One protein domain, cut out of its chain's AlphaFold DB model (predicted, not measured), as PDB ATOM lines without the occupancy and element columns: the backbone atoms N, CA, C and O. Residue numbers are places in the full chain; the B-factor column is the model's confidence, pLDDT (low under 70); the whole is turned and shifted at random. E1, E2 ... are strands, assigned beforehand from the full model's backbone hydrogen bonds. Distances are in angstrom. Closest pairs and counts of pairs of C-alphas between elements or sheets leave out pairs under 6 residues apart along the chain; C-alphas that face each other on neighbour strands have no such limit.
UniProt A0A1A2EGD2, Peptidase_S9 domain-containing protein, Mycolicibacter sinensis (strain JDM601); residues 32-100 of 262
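This is residues 32 to 100 of the 262 residues of the protein "Peptidase_S9 domain-containing protein" of Mycolicibacter sinensis (strain JDM601) (UniProt A0A1A2EGD2). A long, twisted two-strand ribbon, E2 and E3, with the short strand E1 along part of E2's other side, makes a narrow three-stranded sheet. After E3 a long stretch with no named element, residues 75 to 100, swings out at one end, where residues 77 to 82 stick out, and folds back past the sheet on the side away from E1. The printed part has 69 residues, with no named helix and three named strands in the order E1, E2, E3, which is also their order across the antiparallel sheet. The class is all strand, though under half of the residues, 29 of 69, are in named elements. The whole is loose, with a radius of gyration of the C-alphas of 14.1 A and spans of 40, 28 and 22 A.

E1, residues 32 to 37, and E2, residues 47 to 58, are antiparallel neighbours and form a hairpin, with 152 degrees between their directions. The C-alphas of Ser 35 and Ile 53 face each other at 4.3 A, and N 36 and O 52 are within hydrogen-bond range at 2.9 A, as are N 54 and O 34 at 2.9 A. E3, residues 64 to 74, is the antiparallel neighbour of E2 at 164 degrees, and these two also form a hairpin. Their facing C-alphas run from 58 and 64, 4.7 A apart, to 47 and 74, 4.8 A apart. N 51 and O 71 are 2.9 A apart, and N 71 and O 51 are 2.8 A apart, within hydrogen-bond range. E1 and E3 are the edge strands and E2 is the inner one. The three strands form a meander, each the antiparallel neighbour of the one before.

E1 begins at C-alpha 32, (29.590, 64.474, 146.923), and is 14.6 A from first to last C-alpha. E2, the longest strand by residues with 12, is 29.2 A long and begins at C-alpha 47, (24.505, 53.466, 130.007). E3 has 11 residues, is 31.3 A long and ends at C-alpha 74, (27.219, 50.540, 132.617).

The two C-alphas farthest apart, those of His 61 and Gly 76, are 41.1 A from each other. The link from E1 to E2, 9 residues, is short; the link from E2 to E3, 5 residues, is tight. The C-alphas of residues 75 to 100 lie 8 to 22 A from the mean of the C-alphas, and residues 77 to 82 stand free. The printed part has no cut. The mean pLDDT of the printed part is 88.0, and residues 91 to 94 are under 70.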
ATOM      1  N   LEU A  32      30.862  64.357 147.631       97.38
ATOM      2  CA  LEU A  32      29.590  64.474 146.923       97.38
ATOM      3  C   LEU A  32      28.623  65.352 147.731       97.38
ATOM      4  O   LEU A  32      28.400  65.101 148.914       97.38
ATOM      5  N   ILE A  33      28.027  66.354 147.084       97.88
ATOM      6  CA  ILE A  33      27.018  67.231 147.692       97.88
ATOM      7  C   ILE A  33      25.620  66.681 147.408       97.88
ATOM      8  O   ILE A  33      24.824  66.495 148.324       97.88
ATOM      9  N   THR A  34      25.304  66.421 146.138       97.50
ATOM     10  CA  THR A  34      24.027  65.816 145.733       97.50
ATOM     11  C   THR A  34      24.131  65.182 144.348       97.50
ATOM     12  O   THR A  34      25.089  65.422 143.610       97.50
ATOM     13  N   SER A  35      23.131  64.381 143.985       97.75
ATOM     14  CA  SER A  35      23.002  63.778 142.663       97.75
ATOM     15  C   SER A  35      21.550  63.749 142.204       97.75
ATOM     16  O   SER A  35      20.661  63.436 142.995       97.75
ATOM     17  N   VAL A  36      21.324  63.986 140.915       97.94
ATOM     18  CA  VAL A  36      20.016  63.854 140.257       97.94
ATOM     19  C   VAL A  36      20.131  62.930 139.044       97.94
ATOM     20  O   VAL A  36      21.221  62.824 138.471       97.94
ATOM     21  N   PRO A  37      19.048  62.253 138.618       97.69
ATOM     22  CA  PRO A  37      19.023  61.598 137.314       97.69
ATOM     23  C   PRO A  37      19.394  62.597 136.215       97.69
ATOM     24  O   PRO A  37      18.909  63.728 136.213       97.69
ATOM     25  N   LEU A  38      20.272  62.191 135.302       96.50
ATOM     26  CA  LEU A  38      20.642  63.022 134.162       96.50
ATOM     27  C   LEU A  38      19.484  63.056 133.159       96.50
ATOM     28  O   LEU A  38      18.851  62.026 132.910       96.50
ATOM     29  N   ASP A  39      19.230  64.219 132.560       95.62
ATOM     30  CA  ASP A  39      18.264  64.339 131.468       95.62
ATOM     31  C   ASP A  39      18.621  63.349 130.339       95.62
ATOM     32  O   ASP A  39      19.789  63.295 129.928       95.62
ATOM     33  N   PRO A  40      17.655  62.562 129.823       90.50
ATOM     34  CA  PRO A  40      17.914  61.567 128.789       90.50
ATOM     35  C   PRO A  40      18.642  62.107 127.554       90.50
ATOM     36  O   PRO A  40      19.434  61.369 126.967       90.50
ATOM     37  N   VAL A  41      18.436  63.380 127.183       87.88
ATOM     38  CA  VAL A  41      19.098  63.999 126.017       87.88
ATOM     39  C   VAL A  41      20.622  64.097 126.177       87.88
ATOM     40  O   VAL A  41      21.348  64.192 125.190       87.88
ATOM     41  N   LEU A  42      21.120  64.051 127.415       90.50
ATOM     42  CA  LEU A  42      22.542  64.147 127.749       90.50
ATOM     43  C   LEU A  42      23.196  62.774 128.001       90.50
ATOM     44  O   LEU A  42      24.412  62.687 128.209       90.50
ATOM     45  N   SER A  43      22.413  61.690 127.997       89.31
ATOM     46  CA  SER A  43      22.901  60.336 128.287       89.31
ATOM     47  C   SER A  43      23.816  59.769 127.181       89.31
ATOM     48  O   SER A  43      23.975  60.366 126.117       89.31
ATOM     49  N   VAL A  44      24.461  58.619 127.430       82.12
ATOM     50  CA  VAL A  44      25.150  57.824 126.389       82.12
ATOM     51  C   VAL A  44      24.368  56.577 126.027       82.12
ATOM     52  O   VAL A  44      23.784  55.910 126.886       82.12
ATOM     53  N   THR A  45      24.491  56.174 124.766       77.44
ATOM     54  CA  THR A  45      24.220  54.798 124.355       77.44
ATOM     55  C   THR A  45      25.073  53.837 125.189       77.44
ATOM     56  O   THR A  45      26.281  54.007 125.311       77.44
ATOM     57  N   GLY A  46      24.436  52.833 125.794       78.50
ATOM     58  CA  GLY A  46      25.112  51.807 126.598       78.50
ATOM     59  C   GLY A  46      25.086  52.039 128.112       78.50
ATOM     60  O   GLY A  46      25.270  51.074 128.858       78.50
ATOM     61  N   ALA A  47      24.765  53.248 128.585       86.31
ATOM     62  CA  ALA A  47      24.505  53.466 130.007       86.31
ATOM     63  C   ALA A  47      23.208  52.761 130.433       86.31
ATOM     64  O   ALA A  47      22.191  52.812 129.739       86.31
ATOM     65  N   ALA A  48      23.244  52.104 131.592       89.44
ATOM     66  CA  ALA A  48      22.041  51.656 132.285       89.44
ATOM     67  C   ALA A  48      21.370  52.820 133.011       89.44
ATOM     68  O   ALA A  48      20.159  52.982 132.932       89.44
ATOM     69  N   ASN A  49      22.180  53.623 133.701       93.19
ATOM     70  CA  ASN A  49      21.751  54.806 134.432       93.19
ATOM     71  C   ASN A  49      22.750  55.937 134.192       93.19
ATOM     72  O   ASN A  49      23.946  55.688 134.018       93.19
ATOM     73  N   ALA A  50      22.262  57.171 134.218       95.62
ATOM     74  CA  ALA A  50      23.086  58.363 134.121       95.62
ATOM     75  C   ALA A  50      22.661  59.370 135.191       95.62
ATOM     76  O   ALA A  50      21.468  59.547 135.447       95.62
ATOM     77  N   PHE A  51      23.637  60.025 135.809       96.62
ATOM     78  CA  PHE A  51      23.421  60.984 136.885       96.62
ATOM     79  C   PHE A  51      24.180  62.269 136.605       96.62
ATOM     80  O   PHE A  51      25.289  62.235 136.071       96.62
ATOM     81  N   ARG A  52      23.619  63.395 137.036       96.81
ATOM     82  CA  ARG A  52      24.422  64.574 137.322       96.81
ATOM     83  C   ARG A  52      24.770  64.587 138.792       96.81
ATOM     84  O   ARG A  52      23.883  64.449 139.632       96.81
ATOM     85  N   ILE A  53      26.040  64.803 139.087       97.44
ATOM     86  CA  ILE A  53      26.513  65.036 140.444       97.44
ATOM     87  C   ILE A  53      26.932  66.490 140.611       97.44
ATOM     88  O   ILE A  53      27.454  67.097 139.677       97.44
ATOM     89  N   LEU A  54      26.717  67.015 141.811       97.81
ATOM     90  CA  LEU A  54      27.335  68.229 142.327       97.81
ATOM     91  C   LEU A  54      28.315  67.803 143.416       97.81
ATOM     92  O   LEU A  54      27.938  67.055 144.323       97.81
ATOM     93  N   TYR A  55      29.558  68.260 143.336       97.12
ATOM     94  CA  TYR A  55      30.607  67.881 144.276       97.12
ATOM     95  C   TYR A  55      31.456  69.087 144.676       97.12
ATOM     96  O   TYR A  55      31.532  70.084 143.956       97.12
ATOM     97  N   ALA A  56      32.067  68.993 145.855       98.00
ATOM     98  CA  ALA A  56      32.975  70.004 146.371       98.00
ATOM     99  C   ALA A  56      34.364  69.861 145.740       98.00
ATOM    100  O   ALA A  56      34.901  68.759 145.625       98.00
ATOM    101  N   THR A  57      34.964  70.987 145.382       96.06
ATOM    102  CA  THR A  57      36.318  71.102 144.836       96.06
ATOM    103  C   THR A  57      36.968  72.389 145.360       96.06
ATOM    104  O   THR A  57      36.451  73.012 146.290       96.06
ATOM    105  N   VAL A  58      38.101  72.787 144.789       95.81
ATOM    106  CA  VAL A  58      38.736  74.087 145.028       95.81
ATOM    107  C   VAL A  58      38.858  74.882 143.730       95.81
ATOM    108  O   VAL A  58      38.917  74.297 142.647       95.81
ATOM    109  N   ASP A  59      38.862  76.209 143.838       90.06
ATOM    110  CA  ASP A  59      39.185  77.105 142.725       90.06
ATOM    111  C   ASP A  59      40.708  77.279 142.555       90.06
ATOM    112  O   ASP A  59      41.510  76.711 143.297       90.06
ATOM    113  N   GLN A  60      41.129  78.092 141.583       89.50
ATOM    114  CA  GLN A  60      42.545  78.369 141.305       89.50
ATOM    115  C   GLN A  60      43.292  79.107 142.435       89.50
ATOM    116  O   GLN A  60      44.488  79.368 142.313       89.50
ATOM    117  N   HIS A  61      42.592  79.507 143.498       94.12
ATOM    118  CA  HIS A  61      43.135  80.175 144.677       94.12
ATOM    119  C   HIS A  61      42.972  79.320 145.945       94.12
ATOM    120  O   HIS A  61      42.994  79.866 147.050       94.12
ATOM    121  N   ASP A  62      42.770  78.005 145.792       91.44
ATOM    122  CA  ASP A  62      42.573  77.034 146.876       91.44
ATOM    123  C   ASP A  62      41.342  77.311 147.761       91.44
ATOM    124  O   ASP A  62      41.243  76.830 148.894       91.44
ATOM    125  N   ARG A  63      40.367  78.086 147.268       96.44
ATOM    126  CA  ARG A  63      39.135  78.376 148.013       96.44
ATOM    127  C   ARG A  63      38.087  77.296 147.738       96.44
ATOM    128  O   ARG A  63      38.005  76.826 146.602       96.44
ATOM    129  N   PRO A  64      37.246  76.923 148.725       96.75
ATOM    130  CA  PRO A  64      36.158  75.973 148.508       96.75
ATOM    131  C   PRO A  64      35.242  76.409 147.361       96.75
ATOM    132  O   PRO A  64      34.739  77.533 147.351       96.75
ATOM    133  N   ALA A  65      35.009  75.500 146.423       96.00
ATOM    134  CA  ALA A  65      34.175  75.697 145.247       96.00
ATOM    135  C   ALA A  65      33.302  74.458 144.998       96.00
ATOM    136  O   ALA A  65      33.475  73.411 145.628       96.00
ATOM    137  N   VAL A  66      32.360  74.564 144.065       96.75
ATOM    138  CA  VAL A  66      31.574  73.419 143.592       96.75
ATOM    139  C   VAL A  66      31.768  73.211 142.101       96.75
ATOM    140  O   VAL A  66      32.073  74.145 141.367       96.75
ATOM    141  N   SER A  67      31.583  71.976 141.652       94.56
ATOM    142  CA  SER A  67      31.580  71.624 140.235       94.56
ATOM    143  C   SER A  67      30.557  70.523 139.967       94.56
ATOM    144  O   SER A  67      30.113  69.824 140.886       94.56
ATOM    145  N   THR A  68      30.153  70.379 138.707       95.19
ATOM    146  CA  THR A  68      29.235  69.331 138.263       95.19
ATOM    147  C   THR A  68      29.926  68.333 137.349       95.19
ATOM    148  O   THR A  68      30.853  68.666 136.615       95.19
ATOM    149  N   ALA A  69      29.448  67.092 137.359       92.62
ATOM    150  CA  ALA A  69      29.872  66.067 136.410       92.62
ATOM    151  C   ALA A  69      28.686  65.207 135.968       92.62
ATOM    152  O   ALA A  69      27.717  65.032 136.712       92.62
ATOM    153  N   ALA A  70      28.774  64.661 134.756       93.56
ATOM    154  CA  ALA A  70      27.892  63.596 134.297       93.56
ATOM    155  C   ALA A  70      28.552  62.240 134.591       93.56
ATOM    156  O   ALA A  70      29.697  62.007 134.211       93.56
ATOM    157  N   VAL A  71      27.828  61.353 135.268       94.12
ATOM    158  CA  VAL A  71      28.278  60.010 135.648       94.12
ATOM    159  C   VAL A  71      27.416  58.989 134.922       94.12
ATOM    160  O   VAL A  71      26.192  59.018 135.035       94.12
ATOM    161  N   PHE A  72      28.050  58.070 134.197       92.31
ATOM    162  CA  PHE A  72      27.374  57.020 133.439       92.31
ATOM    163  C   PHE A  72      27.697  55.662 134.052       92.31
ATOM    164  O   PHE A  72      28.863  55.312 134.218       92.31
ATOM    165  N   VAL A  73      26.662  54.895 134.386       92.88
ATOM    166  CA  VAL A  73      26.802  53.562 134.976       92.88
ATOM    167  C   VAL A  73      26.509  52.516 133.899       92.88
ATOM    168  O   VAL A  73      25.437  52.581 133.284       92.88
ATOM    169  N   PRO A  74      27.420  51.561 133.641       85.44
ATOM    170  CA  PRO A  74      27.219  50.540 132.617       85.44
ATOM    171  C   PRO A  74      26.102  49.558 133.000       85.44
ATOM    172  O   PRO A  74      25.665  49.479 134.150       85.44
ATOM    173  N   ARG A  75      25.628  48.790 132.015       84.25
ATOM    174  CA  ARG A  75      24.695  47.677 132.250       84.25
ATOM    175  C   ARG A  75      25.387  46.518 132.965       84.25
ATOM    176  O   ARG A  75      26.548  46.228 132.701       84.25
ATOM    177  N   GLY A  76      24.631  45.814 133.805       85.44
ATOM    178  CA  GLY A  76      25.090  44.632 134.537       85.44
ATOM    179  C   GLY A  76      25.223  44.865 136.041       85.44
ATOM    180  O   GLY A  76      24.904  45.936 136.555       85.44
ATOM    181  N   ALA A  77      25.660  43.827 136.752       89.31
ATOM    182  CA  ALA A  77      25.944  43.902 138.180       89.31
ATOM    183  C   ALA A  77      27.364  44.433 138.410       89.31
ATOM    184  O   ALA A  77      28.290  44.056 137.691       89.31
ATOM    185  N   ALA A  78      27.533  45.283 139.425       87.94
ATOM    186  CA  ALA A  78      28.852  45.767 139.812       87.94
ATOM    187  C   ALA A  78      29.748  44.591 140.257       87.94
ATOM    188  O   ALA A  78      29.277  43.728 141.008       87.94
ATOM    189  N   PRO A  79      31.026  44.549 139.838       86.62
ATOM    190  CA  PRO A  79      31.990  43.577 140.342       86.62
ATOM    191  C   PRO A  79      32.177  43.663 141.862       86.62
ATOM    192  O   PRO A  79      31.861  44.675 142.497       86.62
ATOM    193  N   ALA A  80      32.756  42.616 142.456       89.44
ATOM    194  CA  ALA A  80      33.218  42.676 143.839       89.44
ATOM    195  C   ALA A  80      34.258  43.805 143.984       89.44
ATOM    196  O   ALA A  80      35.278  43.792 143.301       89.44
ATOM    197  N   GLY A  81      33.981  44.786 144.849       86.38
ATOM    198  CA  GLY A  81      34.795  46.003 144.992       86.38
ATOM    199  C   GLY A  81      34.288  47.223 144.209       86.38
ATOM    200  O   GLY A  81      34.825  48.310 144.390       86.38
ATOM    201  N   GLY A  82      33.223  47.078 143.414       87.19
ATOM    202  CA  GLY A  82      32.607  48.166 142.652       87.19
ATOM    203  C   GLY A  82      33.070  48.237 141.196       87.19
ATOM    204  O   GLY A  82      33.885  47.440 140.731       87.19
ATOM    205  N   TRP A  83      32.504  49.187 140.451       84.00
ATOM    206  CA  TRP A  83      32.937  49.464 139.082       84.00
ATOM    207  C   TRP A  83      34.297  50.176 139.086       84.00
ATOM    208  O   TRP A  83      34.482  51.100 139.881       84.00
ATOM    209  N   PRO A  84      35.220  49.824 138.174       81.06
ATOM    210  CA  PRO A  84      36.342  50.695 137.846       81.06
ATOM    211  C   PRO A  84      35.832  52.082 137.441       81.06
ATOM    212  O   PRO A  84      34.884  52.196 136.659       81.06
ATOM    213  N   VAL A  85      36.450  53.133 137.979       84.25
ATOM    214  CA  VAL A  85      36.073  54.521 137.691       84.25
ATOM    215  C   VAL A  85      37.026  55.090 136.650       84.25
ATOM    216  O   VAL A  85      38.236  55.112 136.862       84.25
ATOM    217  N   ILE A  86      36.469  55.582 135.544       78.44
ATOM    218  CA  ILE A  86      37.199  56.343 134.528       78.44
ATOM    219  C   ILE A  86      36.744  57.796 134.636       78.44
ATOM    220  O   ILE A  86      35.562  58.095 134.455       78.44
ATOM    221  N   ALA A  87      37.678  58.696 134.935       77.69
ATOM    222  CA  ALA A  87      37.442  60.132 134.911       77.69
ATOM    223  C   ALA A  87      37.924  60.694 133.569       77.69
ATOM    224  O   ALA A  87      39.120  60.700 133.290       77.69
ATOM    225  N   TRP A  88      36.991  61.155 132.739       72.69
ATOM    226  CA  TRP A  88      37.294  61.798 131.462       72.69
ATOM    227  C   TRP A  88      37.135  63.312 131.607       72.69
ATOM    228  O   TRP A  88      36.025  63.798 131.826       72.69
ATOM    229  N   ALA A  89      38.225  64.060 131.435       70.56
ATOM    230  CA  ALA A  89      38.194  65.518 131.357       70.56
ATOM    231  C   ALA A  89      38.060  65.980 129.899       70.56
ATOM    232  O   ALA A  89      38.717  65.458 128.999       70.56
ATOM    233  N   HIS A  90      37.173  66.939 129.650       75.19
ATOM    234  CA  HIS A  90      37.037  67.565 128.337       75.19
ATOM    235  C   HIS A  90      38.144  68.613 128.117       75.19
ATOM    236  O   HIS A  90      38.711  69.132 129.076       75.19
ATOM    237  N   GLY A  91      38.425  68.952 126.854       56.25
ATOM    238  CA  GLY A  91      39.291  70.087 126.510       56.25
ATOM    239  C   GLY A  91      38.636  71.443 126.807       56.25
ATOM    240  O   GLY A  91      37.537  71.509 127.356       56.25
ATOM    241  N   THR A  92      39.285  72.545 126.433       63.47
ATOM    242  CA  THR A  92      38.730  73.895 126.619       63.47
ATOM    243  C   THR A  92      37.417  74.063 125.852       63.47
ATOM    244  O   THR A  92      37.379  73.893 124.636       63.47
ATOM    245  N   VAL A  93      36.345  74.417 126.562       69.31
ATOM    246  CA  VAL A  93      34.998  74.637 125.992       69.31
ATOM    247  C   VAL A  93      34.477  76.060 126.199       69.31
ATOM    248  O   VAL A  93      33.475  76.430 125.600       69.31
ATOM    249  N   GLY A  94      35.160  76.854 127.026       68.69
ATOM    250  CA  GLY A  94      34.784  78.217 127.398       68.69
ATOM    251  C   GLY A  94      35.052  78.489 128.880       68.69
ATOM    252  O   GLY A  94      35.314  77.560 129.643       68.69
ATOM    253  N   LEU A  95      35.021  79.765 129.275       73.44
ATOM    254  CA  LEU A  95      35.177  80.200 130.674       73.44
ATOM    255  C   LEU A  95      33.838  80.432 131.390       73.44
ATOM    256  O   LEU A  95      33.828  80.590 132.606       73.44
ATOM    257  N   GLY A  96      32.726  80.502 130.653       80.56
ATOM    258  CA  GLY A  96      31.398  80.693 131.231       80.56
ATOM    259  C   GLY A  96      30.801  79.380 131.732       80.56
ATOM    260  O   GLY A  96      31.036  78.323 131.146       80.56
ATOM    261  N   ASP A  97      29.973  79.450 132.774       85.00
ATOM    262  CA  ASP A  97      29.302  78.258 133.307       85.00
ATOM    263  C   ASP A  97      28.375  77.589 132.280       85.00
ATOM    264  O   ASP A  97      28.200  76.371 132.296       85.00
ATOM    265  N   ASP A  98      27.811  78.371 131.355       85.19
ATOM    266  CA  ASP A  98      26.937  77.869 130.290       85.19
ATOM    267  C   ASP A  98      27.691  77.006 129.270       85.19
ATOM    268  O   ASP A  98      27.085  76.193 128.576       85.19
ATOM    269  N   CYS A  99      29.024  77.081 129.253       81.56
ATOM    270  CA  CYS A  99      29.874  76.236 128.425       81.56
ATOM    271  C   CYS A  99      30.076  74.823 129.019       81.56
ATOM    272  O   CYS A  99      30.787  74.007 128.430       81.56
ATOM    273  N   THR A 100      29.497  74.507 130.188       84.75
ATOM    274  CA  THR A 100      29.739  73.242 130.904       84.75
ATOM    275  C   THR A 100      29.311  71.994 130.109       84.75
ATOM    276  O   THR A 100      28.126  71.793 129.817       84.75
TER     277      THR A 100